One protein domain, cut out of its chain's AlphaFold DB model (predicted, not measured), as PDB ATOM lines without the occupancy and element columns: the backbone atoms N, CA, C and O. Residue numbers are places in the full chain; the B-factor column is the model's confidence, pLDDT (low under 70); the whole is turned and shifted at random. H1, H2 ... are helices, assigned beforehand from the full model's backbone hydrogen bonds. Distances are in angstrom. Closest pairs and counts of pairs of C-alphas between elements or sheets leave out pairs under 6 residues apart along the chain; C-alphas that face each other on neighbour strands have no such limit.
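Overview. This is residues 284 to 396 of the 532 residues of the protein "Formate dehydrogenase accessory protein FdhE" of Comamonas aquatica (UniProt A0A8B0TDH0). One long helix, H5, runs through the middle of the domain; H2 and H4 pack on it at large angles, and H1 reaches outward near its last residues. The short H3 lies near the first part of H5, and residues 302 to 307, of which 302 and 303 belong to H1, stick out. The printed part has 113 residues with five named helices, in the order H1 to H5, and no named strand: its class is all helix. It is compact, with a radius of gyration of the C-alphas of 14.6 A and spans of 44 by 35 by 19 A.

Along the chain. Find C-alpha 291 at (170.978, 134.131, 129.066), where H1, residues 291 to 303, begins and runs 19.8 A. Next come H2, residues 318 to 331, 20.0 A, the short H3, residues 340 to 344, and H4, residues 347 to 361, 21.0 A. Look last for H5, residues 375 to 394, which runs 27.9 A to C-alpha 394 at (166.774, 145.641, 133.269).

Arrangement. Start at the hub, H5. Its residues 380 to 388 touch H2, opposite ways at a steep tilt of 52 degrees; the closest C-alphas, of Leu 324 and Ala 384, are 4.9 A apart. Residues 353 to 357 of H4 touch H5, about perpendicular at 83 degrees, with the C-alphas of Ala 354 and Leu 381 closest at 6.3 A. H1 and H5 only just touch, with 3 pairs of C-alphas within 8 A; the closest, of Ala 294 and Leu 392, are 7.0 A apart. H3 is close to but not clearly touching H5, the closest C-alphas being those of Ile 342 and Val 377 at 6.2 A. H1 is apart from H2, H3 and H4. Every O i to N i+4 pair is within hydrogen-bond range in H2, H3, H4 and H5, and 7 of 9 in H1.

Size, cuts and confidence. The farthest C-alphas, of Gln 302 and Pro 335, are 46.4 A apart. The printed part has no cut; the links H1 to H2 and H4 to H5 are long. Look for pLDDT under 70 at residues 305, 335 to 337 and 365 to 370.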
ATOM      1  N   ALA A 284     180.392 145.693 134.169       96.19
ATOM      2  CA  ALA A 284     179.061 145.368 133.659       96.19
ATOM      3  C   ALA A 284     179.012 145.228 132.127       96.19
ATOM      4  O   ALA A 284     178.231 144.425 131.623       96.19
ATOM      5  N   GLU A 285     179.848 145.971 131.394       96.31
ATOM      6  CA  GLU A 285     180.020 145.809 129.941       96.31
ATOM      7  C   GLU A 285     180.742 144.505 129.576       96.31
ATOM      8  O   GLU A 285     180.390 143.860 128.592       96.31
ATOM      9  N   ALA A 286     181.748 144.109 130.363       97.50
ATOM     10  CA  ALA A 286     182.521 142.893 130.114       97.50
ATOM     11  C   ALA A 286     181.769 141.609 130.501       97.50
ATOM     12  O   ALA A 286     182.008 140.556 129.913       97.50
ATOM     13  N   LEU A 287     180.880 141.694 131.492       97.12
ATOM     14  CA  LEU A 287     180.141 140.569 132.061       97.12
ATOM     15  C   LEU A 287     178.631 140.864 132.035       97.12
ATOM     16  O   LEU A 287     178.050 141.150 133.087       97.12
ATOM     17  N   PRO A 288     177.976 140.833 130.856       95.62
ATOM     18  CA  PRO A 288     176.524 140.976 130.763       95.62
ATOM     19  C   PRO A 288     175.802 139.816 131.466       95.62
ATOM     20  O   PRO A 288     176.397 138.770 131.729       95.62
ATOM     21  N   LEU A 289     174.506 139.990 131.751       94.44
ATOM     22  CA  LEU A 289     173.695 138.945 132.380       94.44
ATOM     23  C   LEU A 289     173.683 137.673 131.505       94.44
ATOM     24  O   LEU A 289     173.348 137.772 130.319       94.44
ATOM     25  N   PRO A 290     174.001 136.486 132.050       95.12
ATOM     26  CA  PRO A 290     173.899 135.236 131.310       95.12
ATOM     27  C   PRO A 290     172.461 134.973 130.846       95.12
ATOM     28  O   PRO A 290     171.510 135.200 131.596       95.12
ATOM     29  N   ALA A 291     172.298 134.431 129.634       91.06
ATOM     30  CA  ALA A 291     170.978 134.131 129.066       91.06
ATOM     31  C   ALA A 291     170.143 133.215 129.980       91.06
ATOM     32  O   ALA A 291     168.966 133.474 130.205       91.06
ATOM     33  N   GLU A 292     170.780 132.219 130.603       90.00
ATOM     34  CA  GLU A 292     170.123 131.306 131.544       90.00
ATOM     35  C   GLU A 292     169.519 132.019 132.764       90.00
ATOM     36  O   GLU A 292     168.530 131.551 133.327       90.00
ATOM     37  N   GLU A 293     170.100 133.137 133.204       89.31
ATOM     38  CA  GLU A 293     169.541 133.932 134.301       89.31
ATOM     39  C   GLU A 293     168.394 134.816 133.842       89.31
ATOM     40  O   GLU A 293     167.400 134.939 134.558       89.31
ATOM     41  N   ALA A 294     168.502 135.383 132.639       86.62
ATOM     42  CA  ALA A 294     167.408 136.126 132.031       86.62
ATOM     43  C   ALA A 294     166.169 135.227 131.851       86.62
ATOM     44  O   ALA A 294     165.060 135.628 132.206       86.62
ATOM     45  N   ASP A 295     166.359 133.983 131.407       85.12
ATOM     46  CA  ASP A 295     165.272 133.018 131.204       85.12
ATOM     47  C   ASP A 295     164.547 132.666 132.518       85.12
ATOM     48  O   ASP A 295     163.316 132.544 132.546       85.12
ATOM     49  N   ARG A 296     165.281 132.579 133.641       84.81
ATOM     50  CA  ARG A 296     164.711 132.301 134.975       84.81
ATOM     51  C   ARG A 296     163.769 133.399 135.474       84.81
ATOM     52  O   ARG A 296     162.858 133.096 136.249       84.81
ATOM     53  N   LEU A 297     163.945 134.651 135.037       84.56
ATOM     54  CA  LEU A 297     163.116 135.779 135.484       84.56
ATOM     55  C   LEU A 297     161.633 135.558 135.173       84.56
ATOM     56  O   LEU A 297     160.778 135.870 136.000       84.56
ATOM     57  N   THR A 298     161.326 134.957 134.020       76.69
ATOM     58  CA  THR A 298     159.944 134.672 133.603       76.69
ATOM     59  C   THR A 298     159.237 133.745 134.592       76.69
ATOM     60  O   THR A 298     158.091 133.994 134.966       76.69
ATOM     61  N   THR A 299     159.923 132.700 135.061       77.38
ATOM     62  CA  THR A 299     159.380 131.760 136.054       77.38
ATOM     63  C   THR A 299     159.168 132.436 137.405       77.38
ATOM     64  O   THR A 299     158.124 132.243 138.029       77.38
ATOM     65  N   VAL A 300     160.111 133.269 137.853       74.88
ATOM     66  CA  VAL A 300     159.987 133.955 139.149       74.88
ATOM     67  C   VAL A 300     158.851 134.975 139.140       74.88
ATOM     68  O   VAL A 300     158.102 135.061 140.110       74.88
ATOM     69  N   LEU A 301     158.643 135.688 138.033       76.00
ATOM     70  CA  LEU A 301     157.525 136.625 137.885       76.00
ATOM     71  C   LEU A 301     156.154 135.950 138.000       76.00
ATOM     72  O   LEU A 301     155.215 136.565 138.502       76.00
ATOM     73  N   GLN A 302     156.035 134.689 137.570       73.44
ATOM     74  CA  GLN A 302     154.805 133.909 137.738       73.44
ATOM     75  C   GLN A 302     154.554 133.534 139.206       73.44
ATOM     76  O   GLN A 302     153.402 133.458 139.627       73.44
ATOM     77  N   GLN A 303     155.615 133.303 139.983       73.75
ATOM     78  CA  GLN A 303     155.527 132.871 141.382       73.75
ATOM     79  C   GLN A 303     155.414 134.048 142.365       73.75
ATOM     80  O   GLN A 303     154.682 133.965 143.351       73.75
ATOM     81  N   HIS A 304     156.107 135.156 142.092       71.06
ATOM     82  CA  HIS A 304     156.238 136.314 142.979       71.06
ATOM     83  C   HIS A 304     156.018 137.639 142.224       71.06
ATOM     84  O   HIS A 304     156.960 138.401 142.003       71.06
ATOM     85  N   PRO A 305     154.769 137.970 141.844       69.19
ATOM     86  CA  PRO A 305     154.491 139.098 140.951       69.19
ATOM     87  C   PRO A 305     154.671 140.489 141.585       69.19
ATOM     88  O   PRO A 305     154.755 141.473 140.858       69.19
ATOM     89  N   GLN A 306     154.698 140.604 142.920       70.06
ATOM     90  CA  GLN A 306     154.710 141.911 143.599       70.06
ATOM     91  C   GLN A 306     156.108 142.470 143.892       70.06
ATOM     92  O   GLN A 306     156.266 143.683 143.868       70.06
ATOM     93  N   THR A 307     157.099 141.617 144.184       79.00
ATOM     94  CA  THR A 307     158.503 141.995 144.456       79.00
ATOM     95  C   THR A 307     159.454 140.948 143.861       79.00
ATOM     96  O   THR A 307     160.069 140.162 144.584       79.00
ATOM     97  N   PRO A 308     159.561 140.882 142.522       86.44
ATOM     98  CA  PRO A 308     160.154 139.738 141.826       86.44
ATOM     99  C   PRO A 308     161.632 139.495 142.148       86.44
ATOM    100  O   PRO A 308     162.099 138.368 142.028       86.44
ATOM    101  N   LEU A 309     162.364 140.529 142.572       90.62
ATOM    102  CA  LEU A 309     163.790 140.465 142.898       90.62
ATOM    103  C   LEU A 309     164.054 140.781 144.375       90.62
ATOM    104  O   LEU A 309     165.108 141.337 144.706       90.62
ATOM    105  N   HIS A 310     163.093 140.497 145.264       90.81
ATOM    106  CA  HIS A 310     163.253 140.763 146.691       90.81
ATOM    107  C   HIS A 310     164.537 140.113 147.219       90.81
ATOM    108  O   HIS A 310     164.729 138.900 147.166       90.81
ATOM    109  N   SER A 311     165.440 140.938 147.741       91.31
ATOM    110  CA  SER A 311     166.816 140.519 148.041       91.31
ATOM    111  C   SER A 311     166.947 139.487 149.164       91.31
ATOM    112  O   SER A 311     167.963 138.808 149.227       91.31
ATOM    113  N   ALA A 312     165.933 139.345 150.024       89.06
ATOM    114  CA  ALA A 312     165.905 138.310 151.064       89.06
ATOM    115  C   ALA A 312     165.556 136.907 150.535       89.06
ATOM    116  O   ALA A 312     165.814 135.916 151.211       89.06
ATOM    117  N   THR A 313     164.914 136.817 149.369       88.00
ATOM    118  CA  THR A 313     164.402 135.550 148.821       88.00
ATOM    119  C   THR A 313     165.042 135.183 147.492       88.00
ATOM    120  O   THR A 313     164.958 134.027 147.083       88.00
ATOM    121  N   TRP A 314     165.680 136.137 146.812       89.62
ATOM    122  CA  TRP A 314     166.329 135.891 145.532       89.62
ATOM    123  C   TRP A 314     167.606 135.043 145.697       89.62
ATOM    124  O   TRP A 314     168.555 135.494 146.349       89.62
ATOM    125  N   PRO A 315     167.682 133.845 145.085       90.00
ATOM    126  CA  PRO A 315     168.871 133.007 145.147       90.00
ATOM    127  C   PRO A 315     169.941 133.553 144.194       90.00
ATOM    128  O   PRO A 315     169.844 133.396 142.974       90.00
ATOM    129  N   ARG A 316     170.969 134.206 144.744       92.81
ATOM    130  CA  ARG A 316     172.076 134.754 143.947       92.81
ATOM    131  C   ARG A 316     172.846 133.627 143.238       92.81
ATOM    132  O   ARG A 316     173.130 132.592 143.835       92.81
ATOM    133  N   SER A 317     173.183 133.826 141.966       93.69
ATOM    134  CA  SER A 317     173.917 132.859 141.136       93.69
ATOM    135  C   SER A 317     175.440 133.044 141.215       93.69
ATOM    136  O   SER A 317     175.928 134.048 141.711       93.69
ATOM    137  N   ALA A 318     176.232 132.158 140.609       95.31
ATOM    138  CA  ALA A 318     177.681 132.380 140.497       95.31
ATOM    139  C   ALA A 318     178.065 133.681 139.749       95.31
ATOM    140  O   ALA A 318     179.183 134.173 139.903       95.31
ATOM    141  N   HIS A 319     177.150 134.270 138.970       96.69
ATOM    142  CA  HIS A 319     177.402 135.501 138.218       96.69
ATOM    143  C   HIS A 319     177.651 136.713 139.119       96.69
ATOM    144  O   HIS A 319     178.492 137.548 138.793       96.69
ATOM    145  N   TRP A 320     177.006 136.798 140.290       96.88
ATOM    146  CA  TRP A 320     177.268 137.902 141.224       96.88
ATOM    147  C   TRP A 320     178.727 137.888 141.716       96.88
ATOM    148  O   TRP A 320     179.350 138.944 141.841       96.88
ATOM    149  N   GLN A 321     179.297 136.694 141.929       96.88
ATOM    150  CA  GLN A 321     180.701 136.534 142.312       96.88
ATOM    151  C   GLN A 321     181.642 136.835 141.143       96.88
ATOM    152  O   GLN A 321     182.654 137.499 141.345       96.88
ATOM    153  N   ALA A 322     181.281 136.450 139.914       97.69
ATOM    154  CA  ALA A 322     182.047 136.812 138.721       97.69
ATOM    155  C   ALA A 322     182.110 138.339 138.516       97.69
ATOM    156  O   ALA A 322     183.171 138.886 138.205       97.69
ATOM    157  N   LEU A 323     180.996 139.046 138.747       98.12
ATOM    158  CA  LEU A 323     180.955 140.511 138.755       98.12
ATOM    159  C   LEU A 323     181.858 141.092 139.848       98.12
ATOM    160  O   LEU A 323     182.585 142.053 139.590       98.12
ATOM    161  N   LEU A 324     181.846 140.508 141.050       97.38
ATOM    162  CA  LEU A 324     182.730 140.924 142.135       97.38
ATOM    163  C   LEU A 324     184.205 140.740 141.758       97.38
ATOM    164  O   LEU A 324     184.977 141.685 141.883       97.38
ATOM    165  N   ASP A 325     184.598 139.578 141.243       96.69
ATOM    166  CA  ASP A 325     185.982 139.310 140.837       96.69
ATOM    167  C   ASP A 325     186.444 140.264 139.726       96.69
ATOM    168  O   ASP A 325     187.541 140.826 139.798       96.69
ATOM    169  N   GLY A 326     185.588 140.519 138.728       96.25
ATOM    170  CA  GLY A 326     185.856 141.494 137.671       96.25
ATOM    171  C   GLY A 326     186.036 142.915 138.213       96.25
ATOM    172  O   GLY A 326     186.966 143.621 137.815       96.25
ATOM    173  N   LEU A 327     185.189 143.327 139.162       95.75
ATOM    174  CA  LEU A 327     185.307 144.614 139.845       95.75
ATOM    175  C   LEU A 327     186.616 144.705 140.645       95.75
ATOM    176  O   LEU A 327     187.357 145.674 140.489       95.75
ATOM    177  N   LEU A 328     186.943 143.684 141.444       94.38
ATOM    178  CA  LEU A 328     188.156 143.638 142.261       94.38
ATOM    179  C   LEU A 328     189.426 143.664 141.414       94.38
ATOM    180  O   LEU A 328     190.378 144.347 141.779       94.38
ATOM    181  N   HIS A 329     189.444 142.973 140.271       93.25
ATOM    182  CA  HIS A 329     190.581 143.002 139.355       93.25
ATOM    183  C   HIS A 329     190.877 144.419 138.848       93.25
ATOM    184  O   HIS A 329     192.033 144.837 138.811       93.25
ATOM    185  N   ARG A 330     189.836 145.179 138.489       92.56
ATOM    186  CA  ARG A 330     189.972 146.570 138.027       92.56
ATOM    187  C   ARG A 330     190.361 147.503 139.163       92.56
ATOM    188  O   ARG A 330     191.201 148.380 138.994       92.56
ATOM    189  N   MET A 331     189.756 147.300 140.321       90.81
ATOM    190  CA  MET A 331     189.970 148.138 141.490       90.81
ATOM    191  C   MET A 331     191.355 147.948 142.114       90.81
ATOM    192  O   MET A 331     191.940 148.916 142.590       90.81
ATOM    193  N   ALA A 332     191.925 146.745 142.031       87.19
ATOM    194  CA  ALA A 332     193.296 146.461 142.454       87.19
ATOM    195  C   ALA A 332     194.357 147.216 141.630       87.19
ATOM    196  O   ALA A 332     195.493 147.357 142.074       87.19
ATOM    197  N   GLN A 333     194.004 147.710 140.436       82.88
ATOM    198  CA  GLN A 333     194.888 148.541 139.610       82.88
ATOM    199  C   GLN A 333     194.882 150.015 140.043       82.88
ATOM    200  O   GLN A 333     195.722 150.787 139.580       82.88
ATOM    201  N   GLN A 334     193.953 150.422 140.917       80.31
ATOM    202  CA  GLN A 334     193.833 151.804 141.372       80.31
ATOM    203  C   GLN A 334     194.682 152.048 142.632       80.31
ATOM    204  O   GLN A 334     194.607 151.276 143.589       80.31
ATOM    205  N   PRO A 335     195.452 153.151 142.698       67.75
ATOM    206  CA  PRO A 335     196.448 153.386 143.751       67.75
ATOM    207  C   PRO A 335     195.857 153.633 145.148       67.75
ATOM    208  O   PRO A 335     196.595 153.679 146.128       67.75
ATOM    209  N   ARG A 336     194.538 153.835 145.251       67.00
ATOM    210  CA  ARG A 336     193.849 154.288 146.470       67.00
ATOM    211  C   ARG A 336     193.056 153.191 147.190       67.00
ATOM    212  O   ARG A 336     192.382 153.510 148.164       67.00
ATOM    213  N   MET A 337     193.090 151.929 146.743       67.12
ATOM    214  CA  MET A 337     192.187 150.900 147.273       67.12
ATOM    215  C   MET A 337     192.887 149.707 147.933       67.12
ATOM    216  O   MET A 337     193.810 149.115 147.384       67.12
ATOM    217  N   GLN A 338     192.365 149.305 149.096       72.56
ATOM    218  CA  GLN A 338     192.673 148.026 149.728       72.56
ATOM    219  C   GLN A 338     191.619 146.988 149.316       72.56
ATOM    220  O   GLN A 338     190.501 146.994 149.817       72.56
ATOM    221  N   THR A 339     191.966 146.096 148.389       80.25
ATOM    222  CA  THR A 339     191.108 144.966 147.966       80.25
ATOM    223  C   THR A 339     191.480 143.649 148.648       80.25
ATOM    224  O   THR A 339     190.814 142.636 148.443       80.25
ATOM    225  N   ALA A 340     192.550 143.636 149.445       79.44
ATOM    226  CA  ALA A 340     193.162 142.408 149.943       79.44
ATOM    227  C   ALA A 340     192.205 141.568 150.805       79.44
ATOM    228  O   ALA A 340     192.103 140.363 150.590       79.44
ATOM    229  N   ALA A 341     191.468 142.197 151.727       82.00
ATOM    230  CA  ALA A 341     190.576 141.494 152.651       82.00
ATOM    231  C   ALA A 341     189.469 140.712 151.921       82.00
ATOM    232  O   ALA A 341     189.229 139.542 152.209       82.00
ATOM    233  N   ILE A 342     188.836 141.330 150.922       86.25
ATOM    234  CA  ILE A 342     187.775 140.693 150.134       86.25
ATOM    235  C   ILE A 342     188.318 139.688 149.108       86.25
ATOM    236  O   ILE A 342     187.677 138.674 148.847       86.25
ATOM    237  N   GLN A 343     189.517 139.917 148.563       87.81
ATOM    238  CA  GLN A 343     190.173 138.964 147.661       87.81
ATOM    239  C   GLN A 343     190.567 137.664 148.377       87.81
ATOM    240  O   GLN A 343     190.488 136.599 147.771       87.81
ATOM    241  N   GLN A 344     190.960 137.747 149.651       88.38
ATOM    242  CA  GLN A 344     191.340 136.591 150.470       88.38
ATOM    243  C   GLN A 344     190.138 135.787 150.983       88.38
ATOM    244  O   GLN A 344     190.291 134.600 151.267       88.38
ATOM    245  N   ALA A 345     188.964 136.412 151.098       90.31
ATOM    246  CA  ALA A 345     187.736 135.729 151.486       90.31
ATOM    247  C   ALA A 345     187.318 134.703 150.424       90.31
ATOM    248  O   ALA A 345     187.372 134.990 149.222       90.31
ATOM    249  N   ASP A 346     186.868 133.528 150.863       92.88
ATOM    250  CA  ASP A 346     186.314 132.512 149.970       92.88
ATOM    251  C   ASP A 346     184.885 132.861 149.508       92.88
ATOM    252  O   ASP A 346     184.260 133.823 149.964       92.88
ATOM    253  N   ALA A 347     184.357 132.070 148.573       92.25
ATOM    254  CA  ALA A 347     183.021 132.262 148.013       92.25
ATOM    255  C   ALA A 347     181.911 132.270 149.082       92.25
ATOM    256  O   ALA A 347     180.967 133.052 148.976       92.25
ATOM    257  N   ALA A 348     182.024 131.427 150.113       92.12
ATOM    258  CA  ALA A 348     181.009 131.292 151.154       92.12
ATOM    259  C   ALA A 348     181.016 132.496 152.107       92.12
ATOM    260  O   ALA A 348     179.957 133.019 152.454       92.12
ATOM    261  N   GLN A 349     182.200 132.978 152.484       91.38
ATOM    262  CA  GLN A 349     182.363 134.172 153.304       91.38
ATOM    263  C   GLN A 349     181.868 135.424 152.576       91.38
ATOM    264  O   GLN A 349     181.151 136.235 153.164       91.38
ATOM    265  N   ARG A 350     182.193 135.563 151.284       93.50
ATOM    266  CA  ARG A 350     181.681 136.657 150.448       93.50
ATOM    267  C   ARG A 350     180.152 136.638 150.384       93.50
ATOM    268  O   ARG A 350     179.537 137.692 150.531       93.50
ATOM    269  N   ASP A 351     179.535 135.464 150.220       93.06
ATOM    270  CA  ASP A 351     178.072 135.328 150.212       93.06
ATOM    271  C   ASP A 351     177.438 135.656 151.572       93.06
ATOM    272  O   ASP A 351     176.391 136.308 151.621       93.06
ATOM    273  N   ALA A 352     178.077 135.256 152.675       91.38
ATOM    274  CA  ALA A 352     177.619 135.583 154.023       91.38
ATOM    275  C   ALA A 352     177.662 137.099 154.289       91.38
ATOM    276  O   ALA A 352     176.696 137.661 154.810       91.38
ATOM    277  N   TRP A 353     178.738 137.782 153.880       92.50
ATOM    278  CA  TRP A 353     178.835 139.242 153.971       92.50
ATOM    279  C   TRP A 353     177.853 139.963 153.049       92.50
ATOM    280  O   TRP A 353     177.279 140.976 153.447       92.50
ATOM    281  N   ALA A 354     177.627 139.451 151.839       93.19
ATOM    282  CA  ALA A 354     176.618 139.992 150.935       93.19
ATOM    283  C   ALA A 354     175.210 139.897 151.546       93.19
ATOM    284  O   ALA A 354     174.451 140.863 151.502       93.19
ATOM    285  N   GLU A 355     174.875 138.763 152.168       92.06
ATOM    286  CA  GLU A 355     173.600 138.576 152.863       92.06
ATOM    287  C   GLU A 355     173.445 139.529 154.055       92.06
ATOM    288  O   GLU A 355     172.400 140.167 154.208       92.06
ATOM    289  N   ALA A 356     174.496 139.666 154.869       89.81
ATOM    290  CA  ALA A 356     174.545 140.615 155.978       89.81
ATOM    291  C   ALA A 356     174.284 142.050 155.514       89.81
ATOM    292  O   ALA A 356     173.459 142.763 156.086       89.81
ATOM    293  N   LEU A 357     174.968 142.452 154.442       90.38
ATOM    294  CA  LEU A 357     174.865 143.782 153.867       90.38
ATOM    295  C   LEU A 357     173.463 144.051 153.321       90.38
ATOM    296  O   LEU A 357     172.870 145.070 153.656       90.38
ATOM    297  N   LEU A 358     172.891 143.131 152.542       91.75
ATOM    298  CA  LEU A 358     171.534 143.286 152.010       91.75
ATOM    299  C   LEU A 358     170.482 143.378 153.128       91.75
ATOM    300  O   LEU A 358     169.526 144.135 152.987       91.75
ATOM    301  N   ARG A 359     170.650 142.649 154.242       88.38
ATOM    302  CA  ARG A 359     169.792 142.791 155.438       88.38
ATOM    303  C   ARG A 359     169.923 144.173 156.062       88.38
ATOM    304  O   ARG A 359     168.915 144.843 156.270       88.38
ATOM    305  N   ALA A 360     171.154 144.622 156.278       84.62
ATOM    306  CA  ALA A 360     171.425 145.930 156.854       84.62
ATOM    307  C   ALA A 360     170.837 147.073 156.000       84.62
ATOM    308  O   ALA A 360     170.202 147.981 156.529       84.62
ATOM    309  N   LEU A 361     170.952 146.991 154.667       85.12
ATOM    310  CA  LEU A 361     170.398 147.981 153.729       85.12
ATOM    311  C   LEU A 361     168.860 148.004 153.675       85.12
ATOM    312  O   LEU A 361     168.279 148.992 153.223       85.12
ATOM    313  N   ARG A 362     168.186 146.947 154.139       83.50
ATOM    314  CA  ARG A 362     166.722 146.916 154.317       83.50
ATOM    315  C   ARG A 362     166.267 147.397 155.691       83.50
ATOM    316  O   ARG A 362     165.068 147.460 155.925       83.50
ATOM    317  N   SER A 363     167.197 147.774 156.572       73.94
ATOM    318  CA  SER A 363     166.928 148.028 157.995       73.94
ATOM    319  C   SER A 363     166.429 146.784 158.753       73.94
ATOM    320  O   SER A 363     165.746 146.909 159.768       73.94
ATOM    321  N   ASP A 364     166.780 145.579 158.281       71.69
ATOM    322  CA  ASP A 364     166.535 144.326 159.005       71.69
ATOM    323  C   ASP A 364     167.607 144.123 160.095       71.69
ATOM    324  O   ASP A 364     168.759 144.536 159.943       71.69
ATOM    325  N   ALA A 365     167.265 143.420 161.180       63.69
ATOM    326  CA  ALA A 365     168.235 143.071 162.219       63.69
ATOM    327  C   ALA A 365     169.345 142.145 161.675       63.69
ATOM    328  O   ALA A 365     169.070 141.091 161.091       63.69
ATOM    329  N   VAL A 366     170.607 142.515 161.913       60.06
ATOM    330  CA  VAL A 366     171.787 141.707 161.566       60.06
ATOM    331  C   VAL A 366     172.182 140.853 162.773       60.06
ATOM    332  O   VAL A 366     172.295 141.360 163.886       60.06
ATOM    333  N   THR A 367     172.377 139.548 162.576       59.28
ATOM    334  CA  THR A 367     172.847 138.635 163.633       59.28
ATOM    335  C   THR A 367     174.373 138.546 163.643       59.28
ATOM    336  O   THR A 367     174.997 138.639 162.589       59.28
ATOM    337  N   GLU A 368     174.986 138.289 164.806       62.03
ATOM    338  CA  GLU A 368     176.455 138.158 164.939       62.03
ATOM    339  C   GLU A 368     177.059 137.082 164.019       62.03
ATOM    340  O   GLU A 368     178.186 137.223 163.551       62.03
ATOM    341  N   ALA A 369     176.289 136.038 163.687       51.62
ATOM    342  CA  ALA A 369     176.695 134.988 162.748       51.62
ATOM    343  C   ALA A 369     176.932 135.493 161.306       51.62
ATOM    344  O   ALA A 369     177.560 134.796 160.514       51.62
ATOM    345  N   HIS A 370     176.442 136.689 160.970       62.12
ATOM    346  CA  HIS A 370     176.607 137.353 159.677       62.12
ATOM    347  C   HIS A 370     177.184 138.759 159.888       62.12
ATOM    348  O   HIS A 370     176.649 139.734 159.369       62.12
ATOM    349  N   ALA A 371     178.232 138.891 160.709       74.62
ATOM    350  CA  ALA A 371     178.844 140.187 160.983       74.62
ATOM    351  C   ALA A 371     179.210 140.919 159.680       74.62
ATOM    352  O   ALA A 371     179.785 140.336 158.755       74.62
ATOM    353  N   LEU A 372     178.857 142.202 159.614       80.38
ATOM    354  CA  LEU A 372     179.192 143.054 158.481       80.38
ATOM    355  C   LEU A 372     180.713 143.203 158.365       80.38
ATOM    356  O   LEU A 372     181.396 143.317 159.386       80.38
ATOM    357  N   PRO A 373     181.255 143.221 157.138       83.50
ATOM    358  CA  PRO A 373     182.666 143.492 156.949       83.50
ATOM    359  C   PRO A 373     182.973 144.974 157.198       83.50
ATOM    360  O   PRO A 373     182.075 145.803 157.367       83.50
ATOM    361  N   GLU A 374     184.259 145.327 157.181       84.06
ATOM    362  CA  GLU A 374     184.680 146.727 157.228       84.06
ATOM    363  C   GLU A 374     184.039 147.560 156.105       84.06
ATOM    364  O   GLU A 374     183.718 147.048 155.027       84.06
ATOM    365  N   ALA A 375     183.882 148.866 156.335       81.69
ATOM    366  CA  ALA A 375     183.130 149.748 155.440       81.69
ATOM    367  C   ALA A 375     183.623 149.710 153.978       81.69
ATOM    368  O   ALA A 375     182.804 149.685 153.060       81.69
ATOM    369  N   GLY A 376     184.942 149.638 153.756       83.62
ATOM    370  CA  GLY A 376     185.524 149.548 152.410       83.62
ATOM    371  C   GLY A 376     185.149 148.257 151.674       83.62
ATOM    372  O   GLY A 376     184.761 148.290 150.504       83.62
ATOM    373  N   VAL A 377     185.182 147.118 152.371       88.06
ATOM    374  CA  VAL A 377     184.736 145.823 151.833       88.06
ATOM    375  C   VAL A 377     183.228 145.835 151.582       88.06
ATOM    376  O   VAL A 377     182.783 145.355 150.540       88.06
ATOM    377  N   ALA A 378     182.439 146.429 152.480       89.31
ATOM    378  CA  ALA A 378     180.995 146.572 152.298       89.31
ATOM    379  C   ALA A 378     180.648 147.391 151.040       89.31
ATOM    380  O   ALA A 378     179.752 147.011 150.289       89.31
ATOM    381  N   GLN A 379     181.383 148.472 150.760       90.31
ATOM    382  CA  GLN A 379     181.186 149.293 149.557       90.31
ATOM    383  C   GLN A 379     181.516 148.523 148.270       90.31
ATOM    384  O   GLN A 379     180.780 148.620 147.288       90.31
ATOM    385  N   LEU A 380     182.573 147.705 148.280       92.00
ATOM    386  CA  LEU A 380     182.928 146.832 147.154       92.00
ATOM    387  C   LEU A 380     181.900 145.722 146.914       92.00
ATOM    388  O   LEU A 380     181.524 145.466 145.768       92.00
ATOM    389  N   LEU A 381     181.406 145.095 147.985       93.50
ATOM    390  CA  LEU A 381     180.317 144.122 147.905       93.50
ATOM    391  C   LEU A 381     179.052 144.765 147.342       93.50
ATOM    392  O   LEU A 381     178.476 144.240 146.391       93.50
ATOM    393  N   TRP A 382     178.644 145.923 147.873       94.81
ATOM    394  CA  TRP A 382     177.496 146.662 147.350       94.81
ATOM    395  C   TRP A 382     177.674 146.995 145.862       94.81
ATOM    396  O   TRP A 382     176.743 146.825 145.074       94.81
ATOM    397  N   ALA A 383     178.866 147.423 145.445       95.75
ATOM    398  CA  ALA A 383     179.120 147.773 144.056       95.75
ATOM    399  C   ALA A 383     178.912 146.581 143.109       95.75
ATOM    400  O   ALA A 383     178.312 146.763 142.054       95.75
ATOM    401  N   ALA A 384     179.319 145.365 143.491       97.38
ATOM    402  CA  ALA A 384     179.051 144.155 142.711       97.38
ATOM    403  C   ALA A 384     177.570 143.728 142.764       97.38
ATOM    404  O   ALA A 384     176.980 143.383 141.739       97.38
ATOM    405  N   LEU A 385     176.943 143.798 143.943       97.19
ATOM    406  CA  LEU A 385     175.527 143.464 144.129       97.19
ATOM    407  C   LEU A 385     174.610 144.400 143.331       97.19
ATOM    408  O   LEU A 385     173.654 143.940 142.712       97.19
ATOM    409  N   SER A 386     174.909 145.698 143.291       96.44
ATOM    410  CA  SER A 386     174.148 146.664 142.491       96.44
ATOM    411  C   SER A 386     174.253 146.376 140.994       96.44
ATOM    412  O   SER A 386     173.232 146.421 140.311       96.44
ATOM    413  N   LEU A 387     175.426 145.973 140.479       97.44
ATOM    414  CA  LEU A 387     175.545 145.493 139.095       97.44
ATOM    415  C   LEU A 387     174.623 144.298 138.845       97.44
ATOM    416  O   LEU A 387     173.852 144.318 137.886       97.44
ATOM    417  N   TYR A 388     174.674 143.297 139.727       97.31
ATOM    418  CA  TYR A 388     173.893 142.070 139.600       97.31
ATOM    419  C   TYR A 388     172.381 142.349 139.607       97.31
ATOM    420  O   TYR A 388     171.667 141.985 138.672       97.31
ATOM    421  N   TRP A 389     171.885 143.079 140.609       96.56
ATOM    422  CA  TRP A 389     170.461 143.409 140.715       96.56
ATOM    423  C   TRP A 389     169.976 144.333 139.606       96.56
ATOM    424  O   TRP A 389     168.845 144.186 139.145       96.56
ATOM    425  N   ARG A 390     170.805 145.282 139.164       95.75
ATOM    426  CA  ARG A 390     170.456 146.160 138.049       95.75
ATOM    427  C   ARG A 390     170.367 145.382 136.737       95.75
ATOM    428  O   ARG A 390     169.440 145.621 135.968       95.75
ATOM    429  N   GLN A 391     171.297 144.456 136.490       95.25
ATOM    430  CA  GLN A 391     171.257 143.571 135.325       95.25
ATOM    431  C   GLN A 391     169.989 142.711 135.323       95.25
ATOM    432  O   GLN A 391     169.310 142.647 134.303       95.25
ATOM    433  N   LEU A 392     169.617 142.110 136.455       93.88
ATOM    434  CA  LEU A 392     168.356 141.369 136.573       93.88
ATOM    435  C   LEU A 392     167.143 142.279 136.323       93.88
ATOM    436  O   LEU A 392     166.261 141.946 135.535       93.88
ATOM    437  N   ALA A 393     167.113 143.456 136.953       92.94
ATOM    438  CA  ALA A 393     165.999 144.391 136.847       92.94
ATOM    439  C   ALA A 393     165.801 144.945 135.427       92.94
ATOM    440  O   ALA A 393     164.659 145.129 135.011       92.94
ATOM    441  N   SER A 394     166.875 145.172 134.660       92.38
ATOM    442  CA  SER A 394     166.774 145.641 133.269       92.38
ATOM    443  C   SER A 394     166.231 144.582 132.305       92.38
ATOM    444  O   SER A 394     165.839 144.927 131.194       92.38
ATOM    445  N   HIS A 395     166.229 143.305 132.707       90.19
ATOM    446  CA  HIS A 395     165.690 142.184 131.929       90.19
ATOM    447  C   HIS A 395     164.268 141.782 132.353       90.19
ATOM    448  O   HIS A 395     163.685 140.878 131.757       90.19
ATOM    449  N   LEU A 396     163.682 142.446 133.356       87.19
ATOM    450  CA  LEU A 396     162.270 142.257 133.678       87.19
ATOM    451  C   LEU A 396     161.389 142.797 132.533       87.19
ATOM    452  O   LEU A 396     161.725 143.810 131.915       87.19
TER     453      LEU A 396